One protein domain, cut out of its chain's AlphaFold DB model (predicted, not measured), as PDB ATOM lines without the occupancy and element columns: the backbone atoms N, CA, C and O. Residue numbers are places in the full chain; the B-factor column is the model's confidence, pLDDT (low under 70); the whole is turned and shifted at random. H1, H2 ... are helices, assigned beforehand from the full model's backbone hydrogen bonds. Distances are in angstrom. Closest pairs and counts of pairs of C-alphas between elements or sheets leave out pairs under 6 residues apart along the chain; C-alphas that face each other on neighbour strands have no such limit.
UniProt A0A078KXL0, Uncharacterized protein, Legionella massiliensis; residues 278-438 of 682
ATOM      1  N   GLU A 278     -21.070  11.251 -30.968       42.66
ATOM      2  CA  GLU A 278     -20.275  10.116 -30.470       42.66
ATOM      3  C   GLU A 278     -19.071   9.757 -31.363       42.66
ATOM      4  O   GLU A 278     -18.030   9.322 -30.873       42.66
ATOM      5  N   ILE A 279     -19.184   9.922 -32.686       44.78
ATOM      6  CA  ILE A 279     -18.073   9.726 -33.632       44.78
ATOM      7  C   ILE A 279     -17.084  10.887 -33.512       44.78
ATOM      8  O   ILE A 279     -15.883  10.660 -33.630       44.78
ATOM      9  N   LYS A 280     -17.578  12.100 -33.238       48.62
ATOM     10  CA  LYS A 280     -16.769  13.298 -32.985       48.62
ATOM     11  C   LYS A 280     -15.891  13.078 -31.755       48.62
ATOM     12  O   LYS A 280     -14.678  13.159 -31.878       48.62
ATOM     13  N   GLU A 281     -16.490  12.676 -30.635       53.78
ATOM     14  CA  GLU A 281     -15.801  12.327 -29.383       53.78
ATOM     15  C   GLU A 281     -14.800  11.171 -29.573       53.78
ATOM     16  O   GLU A 281     -13.662  11.238 -29.119       53.78
ATOM     17  N   LYS A 282     -15.164  10.120 -30.325       53.19
ATOM     18  CA  LYS A 282     -14.249   8.997 -30.615       53.19
ATOM     19  C   LYS A 282     -13.098   9.376 -31.552       53.19
ATOM     20  O   LYS A 282     -11.999   8.851 -31.400       53.19
ATOM     21  N   LEU A 283     -13.331  10.240 -32.541       52.34
ATOM     22  CA  LEU A 283     -12.274  10.788 -33.402       52.34
ATOM     23  C   LEU A 283     -11.362  11.714 -32.598       52.34
ATOM     24  O   LEU A 283     -10.150  11.644 -32.758       52.34
ATOM     25  N   PHE A 284     -11.936  12.514 -31.700       59.03
ATOM     26  CA  PHE A 284     -11.199  13.351 -30.762       59.03
ATOM     27  C   PHE A 284     -10.301  12.531 -29.848       59.03
ATOM     28  O   PHE A 284      -9.116  12.830 -29.772       59.03
ATOM     29  N   ALA A 285     -10.812  11.457 -29.247       57.47
ATOM     30  CA  ALA A 285     -10.010  10.555 -28.428       57.47
ATOM     31  C   ALA A 285      -8.853   9.922 -29.223       57.47
ATOM     32  O   ALA A 285      -7.728   9.856 -28.736       57.47
ATOM     33  N   LEU A 286      -9.101   9.510 -30.471       54.03
ATOM     34  CA  LEU A 286      -8.109   8.844 -31.320       54.03
ATOM     35  C   LEU A 286      -7.020   9.805 -31.828       54.03
ATOM     36  O   LEU A 286      -5.849   9.434 -31.894       54.03
ATOM     37  N   VAL A 287      -7.389  11.048 -32.154       53.69
ATOM     38  CA  VAL A 287      -6.433  12.114 -32.499       53.69
ATOM     39  C   VAL A 287      -5.651  12.549 -31.259       53.69
ATOM     40  O   VAL A 287      -4.432  12.638 -31.334       53.69
ATOM     41  N   ALA A 288      -6.315  12.741 -30.115       60.50
ATOM     42  CA  ALA A 288      -5.677  13.105 -28.847       60.50
ATOM     43  C   ALA A 288      -4.658  12.061 -28.370       60.50
ATOM     44  O   ALA A 288      -3.596  12.421 -27.877       60.50
ATOM     45  N   GLN A 289      -4.962  10.771 -28.541       60.84
ATOM     46  CA  GLN A 289      -4.073   9.679 -28.139       60.84
ATOM     47  C   GLN A 289      -2.774   9.651 -28.954       60.84
ATOM     48  O   GLN A 289      -1.726   9.274 -28.436       60.84
ATOM     49  N   LYS A 290      -2.843  10.023 -30.237       53.19
ATOM     50  CA  LYS A 290      -1.713   9.939 -31.172       53.19
ATOM     51  C   LYS A 290      -0.966  11.264 -31.342       53.19
ATOM     52  O   LYS A 290       0.196  11.263 -31.732       53.19
ATOM     53  N   TYR A 291      -1.628  12.372 -31.018       57.75
ATOM     54  CA  TYR A 291      -1.105  13.733 -31.076       57.75
ATOM     55  C   TYR A 291      -1.553  14.499 -29.820       57.75
ATOM     56  O   TYR A 291      -2.494  15.299 -29.888       57.75
ATOM     57  N   PRO A 292      -0.908  14.261 -28.664       59.78
ATOM     58  CA  PRO A 292      -1.277  14.887 -27.390       59.78
ATOM     59  C   PRO A 292      -1.288  16.420 -27.472       59.78
ATOM     60  O   PRO A 292      -2.148  17.081 -26.896       59.78
ATOM     61  N   ASP A 293      -0.409  16.987 -28.297       57.75
ATOM     62  CA  ASP A 293      -0.277  18.432 -28.516       57.75
ATOM     63  C   ASP A 293      -1.484  19.055 -29.242       57.75
ATOM     64  O   ASP A 293      -1.690  20.267 -29.204       57.75
ATOM     65  N   LEU A 294      -2.303  18.237 -29.916       56.25
ATOM     66  CA  LEU A 294      -3.540  18.684 -30.562       56.25
ATOM     67  C   LEU A 294      -4.727  18.695 -29.607       56.25
ATOM     68  O   LEU A 294      -5.747  19.287 -29.952       56.25
ATOM     69  N   GLN A 295      -4.620  18.085 -28.424       56.66
ATOM     70  CA  GLN A 295      -5.723  17.950 -27.470       56.66
ATOM     71  C   GLN A 295      -6.286  19.321 -27.044       56.66
ATOM     72  O   GLN A 295      -7.493  19.469 -26.860       56.66
ATOM     73  N   THR A 296      -5.438  20.353 -27.028       55.78
ATOM     74  CA  THR A 296      -5.794  21.765 -26.791       55.78
ATOM     75  C   THR A 296      -6.425  22.473 -28.004       55.78
ATOM     76  O   THR A 296      -7.074  23.503 -27.840       55.78
ATOM     77  N   ARG A 297      -6.284  21.925 -29.222       57.16
ATOM     78  CA  ARG A 297      -6.787  22.475 -30.503       57.16
ATOM     79  C   ARG A 297      -7.980  21.704 -31.087       57.16
ATOM     80  O   ARG A 297      -8.548  22.114 -32.094       57.16
ATOM     81  N   LEU A 298      -8.413  20.602 -30.475       57.53
ATOM     82  CA  LEU A 298      -9.525  19.783 -30.990       57.53
ATOM     83  C   LEU A 298     -10.852  20.555 -31.099       57.53
ATOM     84  O   LEU A 298     -11.635  20.308 -32.016       57.53
ATOM     85  N   GLY A 299     -11.078  21.531 -30.213       58.91
ATOM     86  CA  GLY A 299     -12.230  22.436 -30.276       58.91
ATOM     87  C   GLY A 299     -12.187  23.444 -31.432       58.91
ATOM     88  O   GLY A 299     -13.220  24.026 -31.755       58.91
ATOM     89  N   THR A 300     -11.027  23.635 -32.073       65.75
ATOM     90  CA  THR A 300     -10.819  24.623 -33.144       65.75
ATOM     91  C   THR A 300     -10.797  24.006 -34.542       65.75
ATOM     92  O   THR A 300     -10.690  24.738 -35.521       65.75
ATOM     93  N   LEU A 301     -10.889  22.675 -34.665       70.19
ATOM     94  CA  LEU A 301     -10.927  22.013 -35.968       70.19
ATOM     95  C   LEU A 301     -12.219  22.360 -36.720       70.19
ATOM     96  O   LEU A 301     -13.334  22.210 -36.211       70.19
ATOM     97  N   SER A 302     -12.064  22.770 -37.974       73.19
ATOM     98  CA  SER A 302     -13.174  23.022 -38.886       73.19
ATOM     99  C   SER A 302     -13.980  21.747 -39.167       73.19
ATOM    100  O   SER A 302     -13.486  20.620 -39.095       73.19
ATOM    101  N   THR A 303     -15.240  21.913 -39.576       68.25
ATOM    102  CA  THR A 303     -16.097  20.775 -39.960       68.25
ATOM    103  C   THR A 303     -15.464  19.931 -41.073       68.25
ATOM    104  O   THR A 303     -15.536  18.706 -41.016       68.25
ATOM    105  N   LYS A 304     -14.797  20.569 -42.044       74.25
ATOM    106  CA  LYS A 304     -14.121  19.893 -43.160       74.25
ATOM    107  C   LYS A 304     -12.950  19.030 -42.681       74.25
ATOM    108  O   LYS A 304     -12.835  17.879 -43.091       74.25
ATOM    109  N   GLN A 305     -12.132  19.536 -41.755       78.75
ATOM    110  CA  GLN A 305     -11.057  18.750 -41.138       78.75
ATOM    111  C   GLN A 305     -11.609  17.494 -40.466       78.75
ATOM    112  O   GLN A 305     -11.120  16.393 -40.710       78.75
ATOM    113  N   LEU A 306     -12.679  17.634 -39.684       71.00
ATOM    114  CA  LEU A 306     -13.299  16.491 -39.020       71.00
ATOM    115  C   LEU A 306     -13.860  15.475 -40.027       71.00
ATOM    116  O   LEU A 306     -13.726  14.270 -39.816       71.00
ATOM    117  N   GLN A 307     -14.472  15.934 -41.124       72.06
ATOM    118  CA  GLN A 307     -15.032  15.053 -42.156       72.06
ATOM    119  C   GLN A 307     -13.940  14.257 -42.868       72.06
ATOM    120  O   GLN A 307     -14.061  13.038 -42.988       72.06
ATOM    121  N   ALA A 308     -12.851  14.920 -43.261       80.00
ATOM    122  CA  ALA A 308     -11.701  14.262 -43.870       80.00
ATOM    123  C   ALA A 308     -11.044  13.250 -42.909       80.00
ATOM    124  O   ALA A 308     -10.708  12.141 -43.317       80.00
ATOM    125  N   LEU A 309     -10.933  13.570 -41.613       77.12
ATOM    126  CA  LEU A 309     -10.448  12.621 -40.602       77.12
ATOM    127  C   LEU A 309     -11.374  11.409 -40.448       77.12
ATOM    128  O   LEU A 309     -10.903  10.275 -40.325       77.12
ATOM    129  N   HIS A 310     -12.691  11.626 -40.470       74.62
ATOM    130  CA  HIS A 310     -13.656  10.536 -40.392       74.62
ATOM    131  C   HIS A 310     -13.551   9.595 -41.600       74.62
ATOM    132  O   HIS A 310     -13.534   8.376 -41.416       74.62
ATOM    133  N   ALA A 311     -13.432  10.166 -42.796       76.50
ATOM    134  CA  ALA A 311     -13.162   9.458 -44.041       76.50
ATOM    135  C   ALA A 311     -11.884   8.610 -43.939       76.50
ATOM    136  O   ALA A 311     -11.921   7.390 -44.109       76.50
ATOM    137  N   LEU A 312     -10.770   9.229 -43.529       79.06
ATOM    138  CA  LEU A 312      -9.498   8.532 -43.349       79.06
ATOM    139  C   LEU A 312      -9.626   7.370 -42.360       79.06
ATOM    140  O   LEU A 312      -9.086   6.299 -42.625       79.06
ATOM    141  N   LYS A 313     -10.385   7.497 -41.261       74.12
ATOM    142  CA  LYS A 313     -10.599   6.397 -40.296       74.12
ATOM    143  C   LYS A 313     -11.101   5.105 -40.955       74.12
ATOM    144  O   LYS A 313     -10.725   4.034 -40.491       74.12
ATOM    145  N   GLN A 314     -11.859   5.185 -42.041       68.00
ATOM    146  CA  GLN A 314     -12.434   4.024 -42.725       68.00
ATOM    147  C   GLN A 314     -11.504   3.369 -43.772       68.00
ATOM    148  O   GLN A 314     -11.896   2.375 -44.372       68.00
ATOM    149  N   CYS A 315     -10.298   3.900 -44.012       67.19
ATOM    150  CA  CYS A 315      -9.309   3.336 -44.948       67.19
ATOM    151  C   CYS A 315      -8.373   2.293 -44.275       67.19
ATOM    152  O   CYS A 315      -8.282   2.265 -43.052       67.19
ATOM    153  N   TYR A 316      -7.654   1.443 -45.020       60.94
ATOM    154  CA  TYR A 316      -6.714   0.450 -44.449       60.94
ATOM    155  C   TYR A 316      -5.234   0.834 -44.524       60.94
ATOM    156  O   TYR A 316      -4.407   0.217 -43.856       60.94
ATOM    157  N   THR A 317      -4.869   1.834 -45.324       61.03
ATOM    158  CA  THR A 317      -3.462   2.172 -45.588       61.03
ATOM    159  C   THR A 317      -2.884   3.102 -44.516       61.03
ATOM    160  O   THR A 317      -3.631   3.694 -43.742       61.03
ATOM    161  N   SER A 318      -1.549   3.210 -44.423       60.19
ATOM    162  CA  SER A 318      -0.864   4.067 -43.438       60.19
ATOM    163  C   SER A 318      -1.330   5.526 -43.542       60.19
ATOM    164  O   SER A 318      -1.042   6.218 -44.518       60.19
ATOM    165  N   LYS A 319      -2.078   5.983 -42.529       71.88
ATOM    166  CA  LYS A 319      -2.815   7.262 -42.547       71.88
ATOM    167  C   LYS A 319      -2.057   8.420 -41.933       71.88
ATOM    168  O   LYS A 319      -2.524   9.542 -42.043       71.88
ATOM    169  N   GLU A 320      -0.950   8.169 -41.244       75.69
ATOM    170  CA  GLU A 320      -0.293   9.181 -40.403       75.69
ATOM    171  C   GLU A 320       0.095  10.425 -41.196       75.69
ATOM    172  O   GLU A 320      -0.193  11.542 -40.772       75.69
ATOM    173  N   HIS A 321       0.653  10.231 -42.392       81.44
ATOM    174  CA  HIS A 321       1.006  11.334 -43.273       81.44
ATOM    175  C   HIS A 321      -0.225  12.150 -43.704       81.44
ATOM    176  O   HIS A 321      -0.256  13.363 -43.518       81.44
ATOM    177  N   LEU A 322      -1.279  11.490 -44.198       84.38
ATOM    178  CA  LEU A 322      -2.509  12.165 -44.635       84.38
ATOM    179  C   LEU A 322      -3.259  12.830 -43.477       84.38
ATOM    180  O   LEU A 322      -3.803  13.917 -43.649       84.38
ATOM    181  N   VAL A 323      -3.264  12.215 -42.293       83.94
ATOM    182  CA  VAL A 323      -3.831  12.802 -41.074       83.94
ATOM    183  C   VAL A 323      -3.106  14.101 -40.745       83.94
ATOM    184  O   VAL A 323      -3.783  15.108 -40.559       83.94
ATOM    185  N   ASN A 324      -1.766  14.105 -40.763       82.31
ATOM    186  CA  ASN A 324      -0.954  15.299 -40.504       82.31
ATOM    187  C   ASN A 324      -1.245  16.435 -41.496       82.31
ATOM    188  O   ASN A 324      -1.319  17.598 -41.099       82.31
ATOM    189  N   ILE A 325      -1.450  16.109 -42.774       84.88
ATOM    190  CA  ILE A 325      -1.834  17.105 -43.779       84.88
ATOM    191  C   ILE A 325      -3.245  17.632 -43.501       84.88
ATOM    192  O   ILE A 325      -3.456  18.843 -43.467       84.88
ATOM    193  N   VAL A 326      -4.214  16.745 -43.254       84.94
ATOM    194  CA  VAL A 326      -5.616  17.120 -43.023       84.94
ATOM    195  C   VAL A 326      -5.758  18.068 -41.833       84.94
ATOM    196  O   VAL A 326      -6.498  19.044 -41.942       84.94
ATOM    197  N   ILE A 327      -5.046  17.836 -40.728       80.56
ATOM    198  CA  ILE A 327      -5.096  18.703 -39.534       80.56
ATOM    199  C   ILE A 327      -4.326  20.022 -39.691       80.56
ATOM    200  O   ILE A 327      -4.457  20.906 -38.849       80.56
ATOM    201  N   SER A 328      -3.504  20.164 -40.732       79.81
ATOM    202  CA  SER A 328      -2.707  21.368 -40.947       79.81
ATOM    203  C   SER A 328      -3.574  22.508 -41.486       79.81
ATOM    204  O   SER A 328      -4.206  22.384 -42.536       79.81
ATOM    205  N   ASP A 329      -3.558  23.653 -40.805       69.25
ATOM    206  CA  ASP A 329      -4.186  24.898 -41.283       69.25
ATOM    207  C   ASP A 329      -3.282  25.668 -42.266       69.25
ATOM    208  O   ASP A 329      -3.589  26.791 -42.650       69.25
ATOM    209  N   ARG A 330      -2.115  25.113 -42.623       62.47
ATOM    210  CA  ARG A 330      -0.988  25.926 -43.099       62.47
ATOM    211  C   ARG A 330      -0.950  26.169 -44.610       62.47
ATOM    212  O   ARG A 330      -0.184  27.037 -45.018       62.47
ATOM    213  N   THR A 331      -1.713  25.442 -45.438       76.44
ATOM    214  CA  THR A 331      -1.561  25.508 -46.909       76.44
ATOM    215  C   THR A 331      -2.864  25.282 -47.690       76.44
ATOM    216  O   THR A 331      -3.754  24.546 -47.256       76.44
ATOM    217  N   SER A 332      -2.953  25.875 -48.889       79.75
ATOM    218  CA  SER A 332      -4.018  25.609 -49.873       79.75
ATOM    219  C   SER A 332      -4.029  24.146 -50.326       79.75
ATOM    220  O   SER A 332      -5.084  23.588 -50.615       79.75
ATOM    221  N   GLN A 333      -2.871  23.481 -50.320       81.81
ATOM    222  CA  GLN A 333      -2.774  22.055 -50.615       81.81
ATOM    223  C   GLN A 333      -3.465  21.199 -49.546       81.81
ATOM    224  O   GLN A 333      -4.193  20.267 -49.886       81.81
ATOM    225  N   ALA A 334      -3.284  21.515 -48.259       85.44
ATOM    226  CA  ALA A 334      -3.983  20.813 -47.187       85.44
ATOM    227  C   ALA A 334      -5.506  20.953 -47.338       85.44
ATOM    228  O   ALA A 334      -6.250  19.998 -47.112       85.44
ATOM    229  N   GLU A 335      -5.976  22.123 -47.779       85.75
ATOM    230  CA  GLU A 335      -7.385  22.336 -48.103       85.75
ATOM    231  C   GLU A 335      -7.839  21.508 -49.306       85.75
ATOM    232  O   GLU A 335      -8.845  20.806 -49.205       85.75
ATOM    233  N   ALA A 336      -7.065  21.496 -50.390       86.88
ATOM    234  CA  ALA A 336      -7.355  20.678 -51.562       86.88
ATOM    235  C   ALA A 336      -7.422  19.177 -51.223       86.88
ATOM    236  O   ALA A 336      -8.333  18.482 -51.664       86.88
ATOM    237  N   ILE A 337      -6.512  18.676 -50.383       89.19
ATOM    238  CA  ILE A 337      -6.517  17.278 -49.925       89.19
ATOM    239  C   ILE A 337      -7.768  16.974 -49.099       89.19
ATOM    240  O   ILE A 337      -8.385  15.926 -49.294       89.19
ATOM    241  N   ARG A 338      -8.189  17.882 -48.209       86.44
ATOM    242  CA  ARG A 338      -9.436  17.715 -47.447       86.44
ATOM    243  C   ARG A 338     -10.648  17.619 -48.366       86.44
ATOM    244  O   ARG A 338     -11.423  16.678 -48.221       86.44
ATOM    245  N   GLU A 339     -10.794  18.555 -49.300       83.25
ATOM    246  CA  GLU A 339     -11.912  18.558 -50.250       83.25
ATOM    247  C   GLU A 339     -11.912  17.298 -51.116       83.25
ATOM    248  O   GLU A 339     -12.941  16.634 -51.220       83.25
ATOM    249  N   PHE A 340     -10.749  16.910 -51.648       88.69
ATOM    250  CA  PHE A 340     -10.602  15.688 -52.435       88.69
ATOM    251  C   PHE A 340     -11.060  14.456 -51.649       88.69
ATOM    252  O   PHE A 340     -11.861  13.675 -52.151       88.69
ATOM    253  N   ILE A 341     -10.585  14.289 -50.407       86.81
ATOM    254  CA  ILE A 341     -10.943  13.143 -49.557       86.81
ATOM    255  C   ILE A 341     -12.446  13.116 -49.288       86.81
ATOM    256  O   ILE A 341     -13.060  12.055 -49.348       86.81
ATOM    257  N   ILE A 342     -13.033  14.267 -48.958       78.31
ATOM    258  CA  ILE A 342     -14.456  14.355 -48.628       78.31
ATOM    259  C   ILE A 342     -15.295  13.953 -49.834       78.31
ATOM    260  O   ILE A 342     -16.181  13.110 -49.709       78.31
ATOM    261  N   GLU A 343     -15.024  14.543 -50.994       75.94
ATOM    262  CA  GLU A 343     -15.853  14.317 -52.171       75.94
ATOM    263  C   GLU A 343     -15.635  12.900 -52.744       75.94
ATOM    264  O   GLU A 343     -16.613  12.212 -53.043       75.94
ATOM    265  N   PHE A 344     -14.398  12.387 -52.722       85.12
ATOM    266  CA  PHE A 344     -14.093  10.990 -53.048       85.12
ATOM    267  C   PHE A 344     -14.884   9.996 -52.186       85.12
ATOM    268  O   PHE A 344     -15.492   9.050 -52.694       85.12
ATOM    269  N   GLU A 345     -14.907  10.197 -50.870       80.31
ATOM    270  CA  GLU A 345     -15.582   9.276 -49.952       80.31
ATOM    271  C   GLU A 345     -17.100   9.367 -50.031       80.31
ATOM    272  O   GLU A 345     -17.780   8.354 -49.885       80.31
ATOM    273  N   ASN A 346     -17.641  10.544 -50.334       68.62
ATOM    274  CA  ASN A 346     -19.070  10.694 -50.568       68.62
ATOM    275  C   ASN A 346     -19.541   9.856 -51.771       68.62
ATOM    276  O   ASN A 346     -20.584   9.207 -51.674       68.62
ATOM    277  N   ILE A 347     -18.767   9.804 -52.870       69.12
ATOM    278  CA  ILE A 347     -19.086   8.927 -54.016       69.12
ATOM    279  C   ILE A 347     -19.071   7.460 -53.583       69.12
ATOM    280  O   ILE A 347     -20.020   6.725 -53.850       69.12
ATOM    281  N   ASN A 348     -18.009   7.032 -52.895       75.31
ATOM    282  CA  ASN A 348     -17.868   5.639 -52.468       75.31
ATOM    283  C   ASN A 348     -18.994   5.218 -51.511       75.31
ATOM    284  O   ASN A 348     -19.536   4.124 -51.634       75.31
ATOM    285  N   GLN A 349     -19.401   6.092 -50.589       69.44
ATOM    286  CA  GLN A 349     -20.514   5.813 -49.681       69.44
ATOM    287  C   GLN A 349     -21.859   5.734 -50.391       69.44
ATOM    288  O   GLN A 349     -22.676   4.885 -50.033       69.44
ATOM    289  N   TYR A 350     -22.093   6.597 -51.379       62.34
ATOM    290  CA  TYR A 350     -23.288   6.520 -52.210       62.34
ATOM    291  C   TYR A 350     -23.357   5.175 -52.941       62.34
ATOM    292  O   TYR A 350     -24.363   4.481 -52.835       62.34
ATOM    293  N   ILE A 351     -22.262   4.760 -53.587       67.44
ATOM    294  CA  ILE A 351     -22.180   3.477 -54.301       67.44
ATOM    295  C   ILE A 351     -22.379   2.293 -53.347       67.44
ATOM    296  O   ILE A 351     -23.212   1.429 -53.612       67.44
ATOM    297  N   ASN A 352     -21.704   2.281 -52.195       68.94
ATOM    298  CA  ASN A 352     -21.850   1.196 -51.220       68.94
ATOM    299  C   ASN A 352     -23.289   1.055 -50.705       68.94
ATOM    300  O   ASN A 352     -23.763  -0.066 -50.516       68.94
ATOM    301  N   LYS A 353     -23.991   2.177 -50.491       61.62
ATOM    302  CA  LYS A 353     -25.407   2.168 -50.099       61.62
ATOM    303  C   LYS A 353     -26.312   1.699 -51.234       61.62
ATOM    304  O   LYS A 353     -27.156   0.844 -50.993       61.62
ATOM    305  N   GLN A 354     -26.113   2.225 -52.443       60.69
ATOM    306  CA  GLN A 354     -26.936   1.911 -53.614       60.69
ATOM    307  C   GLN A 354     -26.919   0.414 -53.945       60.69
ATOM    308  O   GLN A 354     -27.941  -0.143 -54.329       60.69
ATOM    309  N   PHE A 355     -25.778  -0.250 -53.755       65.81
ATOM    310  CA  PHE A 355     -25.614  -1.673 -54.068       65.81
ATOM    311  C   PHE A 355     -25.587  -2.574 -52.831       65.81
ATOM    312  O   PHE A 355     -25.109  -3.703 -52.904       65.81
ATOM    313  N   GLN A 356     -26.086  -2.074 -51.691       66.62
ATOM    314  CA  GLN A 356     -26.229  -2.821 -50.434       66.62
ATOM    315  C   GLN A 356     -24.955  -3.570 -49.994       66.62
ATOM    316  O   GLN A 356     -25.026  -4.564 -49.276       66.62
ATOM    317  N   ARG A 357     -23.762  -3.075 -50.352       61.06
ATOM    318  CA  ARG A 357     -22.480  -3.713 -49.992       61.06
ATOM    319  C   ARG A 357     -22.151  -3.613 -48.497       61.06
ATOM    320  O   ARG A 357     -21.107  -4.081 -48.053       61.06
ATOM    321  N   GLY A 358     -23.015  -2.972 -47.706       55.59
ATOM    322  CA  GLY A 358     -22.712  -2.589 -46.333       55.59
ATOM    323  C   GLY A 358     -21.432  -1.746 -46.258       55.59
ATOM    324  O   GLY A 358     -20.951  -1.202 -47.251       55.59
ATOM    325  N   ASN A 359     -20.846  -1.654 -45.067       57.66
ATOM    326  CA  ASN A 359     -19.455  -1.224 -44.927       57.66
ATOM    327  C   ASN A 359     -18.540  -2.446 -45.093       57.66
ATOM    328  O   ASN A 359     -17.760  -2.732 -44.182       57.66
ATOM    329  N   ASP A 360     -18.671  -3.207 -46.190       66.62
ATOM    330  CA  ASP A 360     -17.724  -4.283 -46.485       66.62
ATOM    331  C   ASP A 360     -16.359  -3.675 -46.810       66.62
ATOM    332  O   ASP A 360     -16.019  -3.312 -47.937       66.62
ATOM    333  N   LEU A 361     -15.607  -3.532 -45.733       66.19
ATOM    334  CA  LEU A 361     -14.259  -3.030 -45.659       66.19
ATOM    335  C   LEU A 361     -13.242  -4.148 -45.968       66.19
ATOM    336  O   LEU A 361     -12.041  -3.934 -45.818       66.19
ATOM    337  N   SER A 362     -13.684  -5.333 -46.411       70.31
ATOM    338  CA  SER A 362     -12.782  -6.422 -46.772       70.31
ATOM    339  C   SER A 362     -11.733  -5.966 -47.795       70.31
ATOM    340  O   SER A 362     -12.073  -5.315 -48.791       70.31
ATOM    341  N   PRO A 363     -10.455  -6.355 -47.624       68.19
ATOM    342  CA  PRO A 363      -9.415  -6.096 -48.616       68.19
ATOM    343  C   PRO A 363      -9.679  -6.793 -49.963       68.19
ATOM    344  O   PRO A 363      -9.005  -6.478 -50.939       68.19
ATOM    345  N   THR A 364     -10.647  -7.715 -50.031       77.06
ATOM    346  CA  THR A 364     -11.067  -8.390 -51.269       77.06
ATOM    347  C   THR A 364     -12.204  -7.677 -52.001       77.06
ATOM    348  O   THR A 364     -12.494  -8.042 -53.136       77.06
ATOM    349  N   ASN A 365     -12.858  -6.678 -51.392       85.12
ATOM    350  CA  ASN A 365     -13.909  -5.904 -52.054       85.12
ATOM    351  C   ASN A 365     -13.275  -5.016 -53.145       85.12
ATOM    352  O   ASN A 365     -12.476  -4.136 -52.813       85.12
ATOM    353  N   PRO A 366     -13.638  -5.166 -54.434       88.69
ATOM    354  CA  PRO A 366     -13.018  -4.398 -55.516       88.69
ATOM    355  C   PRO A 366     -13.140  -2.877 -55.364       88.69
ATOM    356  O   PRO A 366     -12.189  -2.154 -55.649       88.69
ATOM    357  N   VAL A 367     -14.265  -2.375 -54.842       85.62
ATOM    358  CA  VAL A 367     -14.443  -0.937 -54.571       85.62
ATOM    359  C   VAL A 367     -13.475  -0.481 -53.475       85.62
ATOM    360  O   VAL A 367     -12.864   0.582 -53.583       85.62
ATOM    361  N   GLN A 368     -13.249  -1.314 -52.454       86.19
ATOM    362  CA  GLN A 368     -12.269  -1.038 -51.401       86.19
ATOM    363  C   GLN A 368     -10.820  -1.130 -51.908       86.19
ATOM    364  O   GLN A 368      -9.978  -0.347 -51.464       86.19
ATOM    365  N   ILE A 369     -10.520  -2.028 -52.854       88.69
ATOM    366  CA  ILE A 369      -9.215  -2.103 -53.537       88.69
ATOM    367  C   ILE A 369      -8.945  -0.796 -54.285       88.69
ATOM    368  O   ILE A 369      -7.916  -0.158 -54.050       88.69
ATOM    369  N   PHE A 370      -9.891  -0.353 -55.121       92.25
ATOM    370  CA  PHE A 370      -9.802   0.929 -55.822       92.25
ATOM    371  C   PHE A 370      -9.580   2.086 -54.839       92.25
ATOM    372  O   PHE A 370      -8.636   2.865 -54.987       92.25
ATOM    373  N   ARG A 371     -10.386   2.142 -53.775       89.88
ATOM    374  CA  ARG A 371     -10.289   3.144 -52.711       89.88
ATOM    375  C   ARG A 371      -8.915   3.177 -52.040       89.88
ATOM    376  O   ARG A 371      -8.314   4.243 -51.919       89.88
ATOM    377  N   ASN A 372      -8.387   2.021 -51.642       88.62
ATOM    378  CA  ASN A 372      -7.059   1.912 -51.032       88.62
ATOM    379  C   ASN A 372      -5.951   2.371 -51.994       88.62
ATOM    380  O   ASN A 372      -5.022   3.063 -51.572       88.62
ATOM    381  N   ASN A 373      -6.063   2.036 -53.282       92.00
ATOM    382  CA  ASN A 373      -5.093   2.452 -54.294       92.00
ATOM    383  C   ASN A 373      -5.092   3.973 -54.485       92.00
ATOM    384  O   ASN A 373      -4.019   4.573 -54.520       92.00
ATOM    385  N   VAL A 374      -6.265   4.615 -54.513       93.00
ATOM    386  CA  VAL A 374      -6.368   6.085 -54.562       93.00
ATOM    387  C   VAL A 374      -5.726   6.726 -53.329       93.00
ATOM    388  O   VAL A 374      -4.960   7.678 -53.469       93.00
ATOM    389  N   TYR A 375      -5.946   6.186 -52.128       91.94
ATOM    390  CA  TYR A 375      -5.294   6.708 -50.921       91.94
ATOM    391  C   TYR A 375      -3.772   6.536 -50.923       91.94
ATOM    392  O   TYR A 375      -3.068   7.411 -50.420       91.94
ATOM    393  N   ASN A 376      -3.251   5.448 -51.494       90.69
ATOM    394  CA  ASN A 376      -1.806   5.277 -51.671       90.69
ATOM    395  C   ASN A 376      -1.238   6.321 -52.637       90.69
ATOM    396  O   ASN A 376      -0.236   6.954 -52.322       90.69
ATOM    397  N   LEU A 377      -1.915   6.559 -53.766       93.31
ATOM    398  CA  LEU A 377      -1.534   7.624 -54.697       93.31
ATOM    399  C   LEU A 377      -1.561   8.998 -54.015       93.31
ATOM    400  O   LEU A 377      -0.666   9.805 -54.235       93.31
ATOM    401  N   LEU A 378      -2.578   9.259 -53.185       92.31
ATOM    402  CA  LEU A 378      -2.743  10.532 -52.483       92.31
ATOM    403  C   LEU A 378      -1.654  10.754 -51.430       92.31
ATOM    404  O   LEU A 378      -1.166  11.869 -51.282       92.31
ATOM    405  N   ARG A 379      -1.259   9.698 -50.709       88.19
ATOM    406  CA  ARG A 379      -0.155   9.738 -49.738       88.19
ATOM    407  C   ARG A 379       1.155  10.159 -50.402       88.19
ATOM    408  O   ARG A 379       1.917  10.903 -49.800       88.19
ATOM    409  N   ASP A 380       1.390   9.687 -51.619       87.94
ATOM    410  CA  ASP A 380       2.630   9.929 -52.355       87.94
ATOM    411  C   ASP A 380       2.534  11.188 -53.250       87.94
ATOM    412  O   ASP A 380       3.454  11.482 -54.019       87.94
ATOM    413  N   PHE A 381       1.431  11.948 -53.160       89.44
ATOM    414  CA  PHE A 381       1.199  13.140 -53.969       89.44
ATOM    415  C   PHE A 381       1.965  14.356 -53.412       89.44
ATOM    416  O   PHE A 381       1.715  14.785 -52.282       89.44
ATOM    417  N   PRO A 382       2.891  14.950 -54.186       87.88
ATOM    418  CA  PRO A 382       3.757  16.018 -53.698       87.88
ATOM    419  C   PRO A 382       3.034  17.365 -53.572       87.88
ATOM    420  O   PRO A 382       2.122  17.671 -54.335       87.88
ATOM    421  N   GLU A 383       3.511  18.210 -52.652       82.44
ATOM    422  CA  GLU A 383       2.957  19.550 -52.403       82.44
ATOM    423  C   GLU A 383       3.007  20.476 -53.610       82.44
ATOM    424  O   GLU A 383       2.001  21.070 -53.992       82.44
ATOM    425  N   ASN A 384       4.154  20.512 -54.279       84.25
ATOM    426  CA  ASN A 384       4.358  21.294 -55.491       84.25
ATOM    427  C   ASN A 384       4.367  20.368 -56.710       84.25
ATOM    428  O   ASN A 384       5.357  20.284 -57.438       84.25
ATOM    429  N   ALA A 385       3.279  19.610 -56.885       88.62
ATOM    430  CA  ALA A 385       3.149  18.663 -57.982       88.62
ATOM    431  C   ALA A 385       3.290  19.356 -59.342       88.62
ATOM    432  O   ALA A 385       2.503  20.227 -59.719       88.62
ATOM    433  N   THR A 386       4.283  18.909 -60.104       87.00
ATOM    434  CA  THR A 386       4.493  19.329 -61.490       87.00
ATOM    435  C   THR A 386       3.303  18.930 -62.376       87.00
ATOM    436  O   THR A 386       2.602  17.957 -62.067       87.00
ATOM    437  N   PRO A 387       3.090  19.595 -63.529       86.00
ATOM    438  CA  PRO A 387       2.042  19.205 -64.476       86.00
ATOM    439  C   PRO A 387       2.092  17.722 -64.880       86.00
ATOM    440  O   PRO A 387       1.053  17.079 -65.039       86.00
ATOM    441  N   LEU A 388       3.295  17.145 -64.998       83.75
ATOM    442  CA  LEU A 388       3.459  15.717 -65.272       83.75
ATOM    443  C   LEU A 388       2.973  14.844 -64.106       83.75
ATOM    444  O   LEU A 388       2.258  13.874 -64.342       83.75
ATOM    445  N   GLN A 389       3.328  15.179 -62.862       89.62
ATOM    446  CA  GLN A 389       2.895  14.423 -61.679       89.62
ATOM    447  C   GLN A 389       1.374  14.468 -61.500       89.62
ATOM    448  O   GLN A 389       0.767  13.430 -61.250       89.62
ATOM    449  N   LYS A 390       0.749  15.633 -61.713       90.69
ATOM    450  CA  LYS A 390      -0.717  15.784 -61.732       90.69
ATOM    451  C   LYS A 390      -1.369  14.858 -62.769       90.69
ATOM    452  O   LYS A 390      -2.313  14.134 -62.456       90.69
ATOM    453  N   ARG A 391      -0.838  14.830 -63.997       87.31
ATOM    454  CA  ARG A 391      -1.329  13.941 -65.064       87.31
ATOM    455  C   ARG A 391      -1.181  12.462 -64.701       87.31
ATOM    456  O   ARG A 391      -2.148  11.723 -64.843       87.31
ATOM    457  N   LEU A 392      -0.016  12.048 -64.202       89.19
ATOM    458  CA  LEU A 392       0.221  10.660 -63.791       89.19
ATOM    459  C   LEU A 392      -0.699  10.243 -62.639       89.19
ATOM    460  O   LEU A 392      -1.226   9.136 -62.647       89.19
ATOM    461  N   PHE A 393      -0.944  11.134 -61.675       93.44
ATOM    462  CA  PHE A 393      -1.905  10.901 -60.597       93.44
ATOM    463  C   PHE A 393      -3.310  10.615 -61.156       93.44
ATOM    464  O   PHE A 393      -3.907   9.591 -60.824       93.44
ATOM    465  N   ARG A 394      -3.799  11.455 -62.080       93.44
ATOM    466  CA  ARG A 394      -5.082  11.261 -62.781       93.44
ATOM    467  C   ARG A 394      -5.138   9.939 -63.553       93.44
ATOM    468  O   ARG A 394      -6.096   9.185 -63.402       93.44
ATOM    469  N   GLU A 395      -4.130   9.655 -64.376       92.44
ATOM    470  CA  GLU A 395      -4.055   8.438 -65.199       92.44
ATOM    471  C   GLU A 395      -4.040   7.173 -64.336       92.44
ATOM    472  O   GLU A 395      -4.780   6.229 -64.614       92.44
ATOM    473  N   ASN A 396      -3.278   7.181 -63.241       95.56
ATOM    474  CA  ASN A 396      -3.242   6.068 -62.302       95.56
ATOM    475  C   ASN A 396      -4.603   5.850 -61.631       95.56
ATOM    476  O   ASN A 396      -5.020   4.704 -61.487       95.56
ATOM    477  N   MET A 397      -5.330   6.906 -61.249       95.88
ATOM    478  CA  MET A 397      -6.684   6.748 -60.701       95.88
ATOM    479  C   MET A 397      -7.653   6.149 -61.727       95.88
ATOM    480  O   MET A 397      -8.378   5.214 -61.393       95.88
ATOM    481  N   LEU A 398      -7.636   6.621 -62.979       95.06
ATOM    482  CA  LEU A 398      -8.475   6.057 -64.046       95.06
ATOM    483  C   LEU A 398      -8.131   4.588 -64.326       95.06
ATOM    484  O   LEU A 398      -9.032   3.766 -64.458       95.06
ATOM    485  N   ALA A 399      -6.844   4.237 -64.358       96.00
ATOM    486  CA  ALA A 399      -6.406   2.856 -64.541       96.00
ATOM    487  C   ALA A 399      -6.861   1.947 -63.386       96.00
ATOM    488  O   ALA A 399      -7.299   0.823 -63.623       96.00
ATOM    489  N   ASN A 400      -6.809   2.442 -62.144       96.31
ATOM    490  CA  ASN A 400      -7.325   1.722 -60.977       96.31
ATOM    491  C   ASN A 400      -8.854   1.572 -61.006       96.31
ATOM    492  O   ASN A 400      -9.376   0.570 -60.531       96.31
ATOM    493  N   LEU A 401      -9.579   2.548 -61.553       95.56
ATOM    494  CA  LEU A 401     -11.024   2.443 -61.739       95.56
ATOM    495  C   LEU A 401     -11.366   1.407 -62.820       95.56
ATOM    496  O   LEU A 401     -12.264   0.595 -62.635       95.56
ATOM    497  N   GLU A 402     -10.649   1.390 -63.943       96.31
ATOM    498  CA  GLU A 402     -10.851   0.386 -64.999       96.31
ATOM    499  C   GLU A 402     -10.467  -1.032 -64.552       96.31
ATOM    500  O   GLU A 402     -11.120  -1.994 -64.958       96.31
ATOM    501  N   SER A 403      -9.464  -1.192 -63.683       96.06
ATOM    502  CA  SER A 403      -9.005  -2.520 -63.250       96.06
ATOM    503  C   SER A 403     -10.041  -3.302 -62.439       96.06
ATOM    504  O   SER A 403      -9.997  -4.532 -62.436       96.06
ATOM    505  N   ILE A 404     -11.000  -2.622 -61.799       94.56
ATOM    506  CA  ILE A 404     -12.071  -3.265 -61.018       94.56
ATOM    507  C   ILE A 404     -13.314  -3.596 -61.851       94.56
ATOM    508  O   ILE A 404     -14.195  -4.307 -61.368       94.56
ATOM    509  N   LYS A 405     -13.380  -3.143 -63.112       95.12
ATOM    510  CA  LYS A 405     -14.481  -3.424 -64.045       95.12
ATOM    511  C   LYS A 405     -14.872  -4.905 -64.143       95.12
ATOM    512  O   LYS A 405     -16.065  -5.178 -64.082       95.12
ATOM    513  N   PRO A 406     -13.940  -5.872 -64.290       94.44
ATOM    514  CA  PRO A 406     -14.316  -7.283 -64.388       94.44
ATOM    515  C   PRO A 406     -14.714  -7.902 -63.039       94.44
ATOM    516  O   PRO A 406     -15.141  -9.051 -63.008       94.44
ATOM    517  N   MET A 407     -14.538  -7.182 -61.925       92.25
ATOM    518  CA  MET A 407     -14.712  -7.707 -60.569       92.25
ATOM    519  C   MET A 407     -16.048  -7.308 -59.931       92.25
ATOM    520  O   MET A 407     -16.365  -7.779 -58.840       92.25
ATOM    521  N   ILE A 408     -16.815  -6.418 -60.565       89.06
ATOM    522  CA  ILE A 408     -18.103  -5.940 -60.053       89.06
ATOM    523  C   ILE A 408     -19.181  -5.998 -61.150       89.06
ATOM    524  O   ILE A 408     -18.841  -5.967 -62.334       89.06
ATOM    525  N   PRO A 409     -20.475  -6.083 -60.787       88.44
ATOM    526  CA  PRO A 409     -21.573  -6.084 -61.750       88.44
ATOM    527  C   PRO A 409     -21.533  -4.891 -62.714       88.44
ATOM    528  O   PRO A 409     -21.191  -3.774 -62.329       88.44
ATOM    529  N   TYR A 410     -21.945  -5.114 -63.967       82.38
ATOM    530  CA  TYR A 410     -21.887  -4.111 -65.040       82.38
ATOM    531  C   TYR A 410     -22.586  -2.790 -64.683       82.38
ATOM    532  O   TYR A 410     -22.014  -1.720 -64.890       82.38
ATOM    533  N   LEU A 411     -23.795  -2.862 -64.120       72.62
ATOM    534  CA  LEU A 411     -24.573  -1.680 -63.745       72.62
ATOM    535  C   LEU A 411     -23.917  -0.897 -62.598       72.62
ATOM    536  O   LEU A 411     -23.839   0.329 -62.640       72.62
ATOM    537  N   GLU A 412     -23.374  -1.610 -61.608       80.56
ATOM    538  CA  GLU A 412     -22.616  -1.004 -60.512       80.56
ATOM    539  C   GLU A 412     -21.365  -0.294 -61.025       80.56
ATOM    540  O   GLU A 412     -21.117   0.864 -60.678       80.56
ATOM    541  N   TYR A 413     -20.613  -0.956 -61.903       85.69
ATOM    542  CA  TYR A 413     -19.460  -0.350 -62.548       85.69
ATOM    543  C   TYR A 413     -19.841   0.882 -63.370       85.69
ATOM    544  O   TYR A 413     -19.153   1.898 -63.290       85.69
ATOM    545  N   GLY A 414     -20.937   0.814 -64.134       74.06
ATOM    546  CA  GLY A 414     -21.461   1.941 -64.903       74.06
ATOM    547  C   GLY A 414     -21.724   3.156 -64.015       74.06
ATOM    548  O   GLY A 414     -21.198   4.236 -64.284       74.06
ATOM    549  N   ASN A 415     -22.435   2.963 -62.903       69.19
ATOM    550  CA  ASN A 415     -22.730   4.029 -61.943       69.19
ATOM    551  C   ASN A 415     -21.464   4.580 -61.281       69.19
ATOM    552  O   ASN A 415     -21.262   5.795 -61.260       69.19
ATOM    553  N   LEU A 416     -20.573   3.712 -60.791       78.38
ATOM    554  CA  LEU A 416     -19.309   4.144 -60.194       78.38
ATOM    555  C   LEU A 416     -18.465   4.937 -61.202       78.38
ATOM    556  O   LEU A 416     -17.973   6.017 -60.877       78.38
ATOM    557  N   LYS A 417     -18.332   4.447 -62.437       82.62
ATOM    558  CA  LYS A 417     -17.564   5.105 -63.498       82.62
ATOM    559  C   LYS A 417     -18.134   6.469 -63.861       82.62
ATOM    560  O   LYS A 417     -17.359   7.421 -63.987       82.62
ATOM    561  N   ASN A 418     -19.455   6.568 -63.999       71.00
ATOM    562  CA  ASN A 418     -20.148   7.809 -64.344       71.00
ATOM    563  C   ASN A 418     -19.941   8.900 -63.286       71.00
ATOM    564  O   ASN A 418     -19.815  10.068 -63.635       71.00
ATOM    565  N   LEU A 419     -19.850   8.526 -62.006       67.56
ATOM    566  CA  LEU A 419     -19.615   9.470 -60.912       67.56
ATOM    567  C   LEU A 419     -18.133   9.792 -60.705       67.56
ATOM    568  O   LEU A 419     -17.770  10.935 -60.439       67.56
ATOM    569  N   MET A 420     -17.270   8.782 -60.813       82.12
ATOM    570  CA  MET A 420     -15.859   8.892 -60.453       82.12
ATOM    571  C   MET A 420     -15.013   9.514 -61.569       82.12
ATOM    572  O   MET A 420     -14.054  10.224 -61.280       82.12
ATOM    573  N   THR A 421     -15.361   9.296 -62.843       81.94
ATOM    574  CA  THR A 421     -14.585   9.835 -63.977       81.94
ATOM    575  C   THR A 421     -14.566  11.369 -63.991       81.94
ATOM    576  O   THR A 421     -13.466  11.926 -64.038       81.94
ATOM    577  N   PRO A 422     -15.712  12.076 -63.874       75.12
ATOM    578  CA  PRO A 422     -15.710  13.537 -63.813       75.12
ATOM    579  C   PRO A 422     -14.954  14.072 -62.590       75.12
ATOM    580  O   PRO A 422     -14.192  15.025 -62.714       75.12
ATOM    581  N   PHE A 423     -15.095  13.430 -61.424       82.06
ATOM    582  CA  PHE A 423     -14.340  13.793 -60.218       82.06
ATOM    583  C   PHE A 423     -12.821  13.652 -60.420       82.06
ATOM    584  O   PHE A 423     -12.054  14.570 -60.125       82.06
ATOM    585  N   ILE A 424     -12.363  12.526 -60.973       87.44
ATOM    586  CA  ILE A 424     -10.939  12.289 -61.251       87.44
ATOM    587  C   ILE A 424     -10.376  13.353 -62.207       87.44
ATOM    588  O   ILE A 424      -9.218  13.749 -62.066       87.44
ATOM    589  N   GLN A 425     -11.176  13.832 -63.158       82.75
ATOM    590  CA  GLN A 425     -10.765  14.849 -64.124       82.75
ATOM    591  C   GLN A 425     -10.782  16.271 -63.547       82.75
ATOM    592  O   GLN A 425      -9.868  17.041 -63.825       82.75
ATOM    593  N   GLU A 426     -11.788  16.613 -62.738       81.19
ATOM    594  CA  GLU A 426     -12.075  17.985 -62.297       81.19
ATOM    595  C   GLU A 426     -11.942  18.171 -60.772       81.19
ATOM    596  O   GLU A 426     -12.806  18.774 -60.137       81.19
ATOM    597  N   ASN A 427     -10.868  17.666 -60.158       86.06
ATOM    598  CA  ASN A 427     -10.641  17.839 -58.718       86.06
ATOM    599  C   ASN A 427      -9.605  18.924 -58.383       86.06
ATOM    600  O   ASN A 427      -8.726  19.287 -59.167       86.06
ATOM    601  N   VAL A 428      -9.690  19.389 -57.141       86.00
ATOM    602  CA  VAL A 428      -8.863  20.459 -56.571       86.00
ATOM    603  C   VAL A 428      -7.377  20.123 -56.413       86.00
ATOM    604  O   VAL A 428      -6.580  21.039 -56.255       86.00
ATOM    605  N   LEU A 429      -6.960  18.852 -56.461       88.44
ATOM    606  CA  LEU A 429      -5.525  18.519 -56.434       88.44
ATOM    607  C   LEU A 429      -4.867  18.797 -57.782       88.44
ATOM    608  O   LEU A 429      -3.713  19.221 -57.850       88.44
ATOM    609  N   LEU A 430      -5.613  18.572 -58.863       87.88
ATOM    610  CA  LEU A 430      -5.161  18.880 -60.216       87.88
ATOM    611  C   LEU A 430      -5.261  20.385 -60.495       87.88
ATOM    612  O   LEU A 430      -4.359  20.959 -61.113       87.88
ATOM    613  N   HIS A 431      -6.303  21.025 -59.960       86.69
ATOM    614  CA  HIS A 431      -6.610  22.440 -60.171       86.69
ATOM    615  C   HIS A 431      -6.907  23.152 -58.833       86.69
ATOM    616  O   HIS A 431      -8.071  23.356 -58.484       86.69
ATOM    617  N   PRO A 432      -5.873  23.530 -58.050       83.25
ATOM    618  CA  PRO A 432      -6.053  24.127 -56.719       83.25
ATOM    619  C   PRO A 432      -6.826  25.444 -56.717       83.25
ATOM    620  O   PRO A 432      -7.495  25.780 -55.744       83.25
ATOM    621  N   ASP A 433      -6.785  26.182 -57.824       82.88
ATOM    622  CA  ASP A 433      -7.539  27.418 -57.992       82.88
ATOM    623  C   ASP A 433      -9.061  27.200 -58.044       82.88
ATOM    624  O   ASP A 433      -9.816  28.158 -57.894       82.88
ATOM    625  N   LEU A 434      -9.535  25.955 -58.174       82.38
ATOM    626  CA  LEU A 434     -10.950  25.615 -58.011       82.38
ATOM    627  C   LEU A 434     -11.449  25.787 -56.572       82.38
ATOM    628  O   LEU A 434     -12.654  25.953 -56.378       82.38
ATOM    629  N   LEU A 435     -10.560  25.804 -55.568       77.19
ATOM    630  CA  LEU A 435     -10.941  26.038 -54.168       77.19
ATOM    631  C   LEU A 435     -11.738  27.338 -53.997       77.19
ATOM    632  O   LEU A 435     -12.699  27.369 -53.231       77.19
ATOM    633  N   GLN A 436     -11.427  28.373 -54.787       75.31
ATOM    634  CA  GLN A 436     -12.150  29.648 -54.760       75.31
ATOM    635  C   GLN A 436     -13.635  29.510 -55.148       75.31
ATOM    636  O   GLN A 436     -14.462  30.326 -54.753       75.31
ATOM    637  N   TYR A 437     -13.990  28.479 -55.923       69.88
ATOM    638  CA  TYR A 437     -15.377  28.172 -56.281       69.88
ATOM    639  C   TYR A 437     -16.055  27.287 -55.229       69.88
ATOM    640  O   TYR A 437     -17.288  27.240 -55.143       69.88
ATOM    641  N   LEU A 438     -15.270  26.594 -54.400       63.34
ATOM    642  CA  LEU A 438     -15.762  25.746 -53.319       63.34
ATOM    643  C   LEU A 438     -16.046  26.537 -52.041       63.34
ATOM    644  O   LEU A 438     -17.020  26.217 -51.349       63.34
TER     645      LEU A 438
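AT A GLANCE: This is residues 278 to 438 of the 682 residues of an uncharacterized protein of Legionella massiliensis (UniProt A0A078KXL0). Four helices, H4, H5, H6 and H7, stand side by side in an up-and-down bundle, each running against the one before it. A helical hairpin, H2 and H3, crosses the first half of H4 on one side of the bundle, H1 lies beyond H2 at the far end of the longest axis, and the short H8 packs on the first turns of H4. The printed part has 161 residues with eight named helices, H1 to H8 in chain order, and no named strand; its class is all helix. It is compact, with a radius of gyration of the C-alphas of 16.0 A and spans of 49 by 37 by 27 A.

HOW THE PARTS SIT: The hub is H4, residues 332 to 354, which touches four other helices. With residues 344 to 351 alone it touches H7, residues 410 to 425, at a shallow tilt of 12 degrees, opposite ways; the closest C-alphas, of Ile 351 and Leu 416, are 6.6 A apart. H7 touches H6, residues 387 to 403, of which 394 to 401 alone take part; they form a hairpin at 5 degrees, with the C-alphas of Arg 394 and Ile 424 closest at 6.1 A. H6 forms another hairpin with H5, residues 366 to 379, at 14 degrees; the closest C-alphas, of Phe 370 and Asn 400, are 5.8 A apart. H4 and H5 are close but not clearly touching, the C-alphas of Asn 348 and Val 367 being closest at 7.7 A. H4 and H6 are apart, and so are H5 and H7. H2, residues 303 to 313, touches residues 338 to 345 of H4 alone at a steep tilt of 60 degrees, closest at the C-alphas of Ala 308 and Arg 338, 5.5 A. H3, residues 320 to 327, forms a hairpin with H2, closest at the C-alphas of Gln 305 and Val 326, 6.0 A, and is about perpendicular to H4, at 75 degrees; it touches residues 334 to 338 of H4 alone, with the C-alphas of Ile 325 and Ala 334 closest at 5.5 A. H1, residues 278 to 290, only just touches H2, with 3 pairs of C-alphas within 8 A, the closest being those of Leu 283 and His 310, 7.1 A. H8, residues 432 to 438, touches residues 332 to 336 of H4 alone at a steep tilt of 63 degrees, closest at the C-alphas of Ala 336 and Pro 432, 6.3 A. In H1 to H6 every O i to N i+4 pair is within hydrogen-bond range; H7 has 10 of 12, and H8 has 1 of 3, with 3 of 4 O i to N i+3 pairs.

IN THESE COORDINATES: H4 is 33.2 A long, from C-alpha 332 at (-4.018, 25.609, -49.873) to C-alpha 354 at (-26.936, 1.911, -53.614). H6 measures 24.4 A, H7 22.0 A, H5 20.0 A, H1 18.6 A, H2 15.4 A, H3 10.7 A and H8 10.4 A. H1 begins at C-alpha 278, (-20.275, 10.116, -30.470). H7 has a kink of 30 degrees near residue 419.

THE WHOLE: The C-alphas farthest apart, of Thr 296 and Tyr 410, are 48.9 A apart. The printed part has no cut; the links H1 to H2 and H4 to H5 are long. The mean pLDDT of the printed part is 77.0, and 51 residues are under 70, among them residues 278 to 300 and 349 to 361.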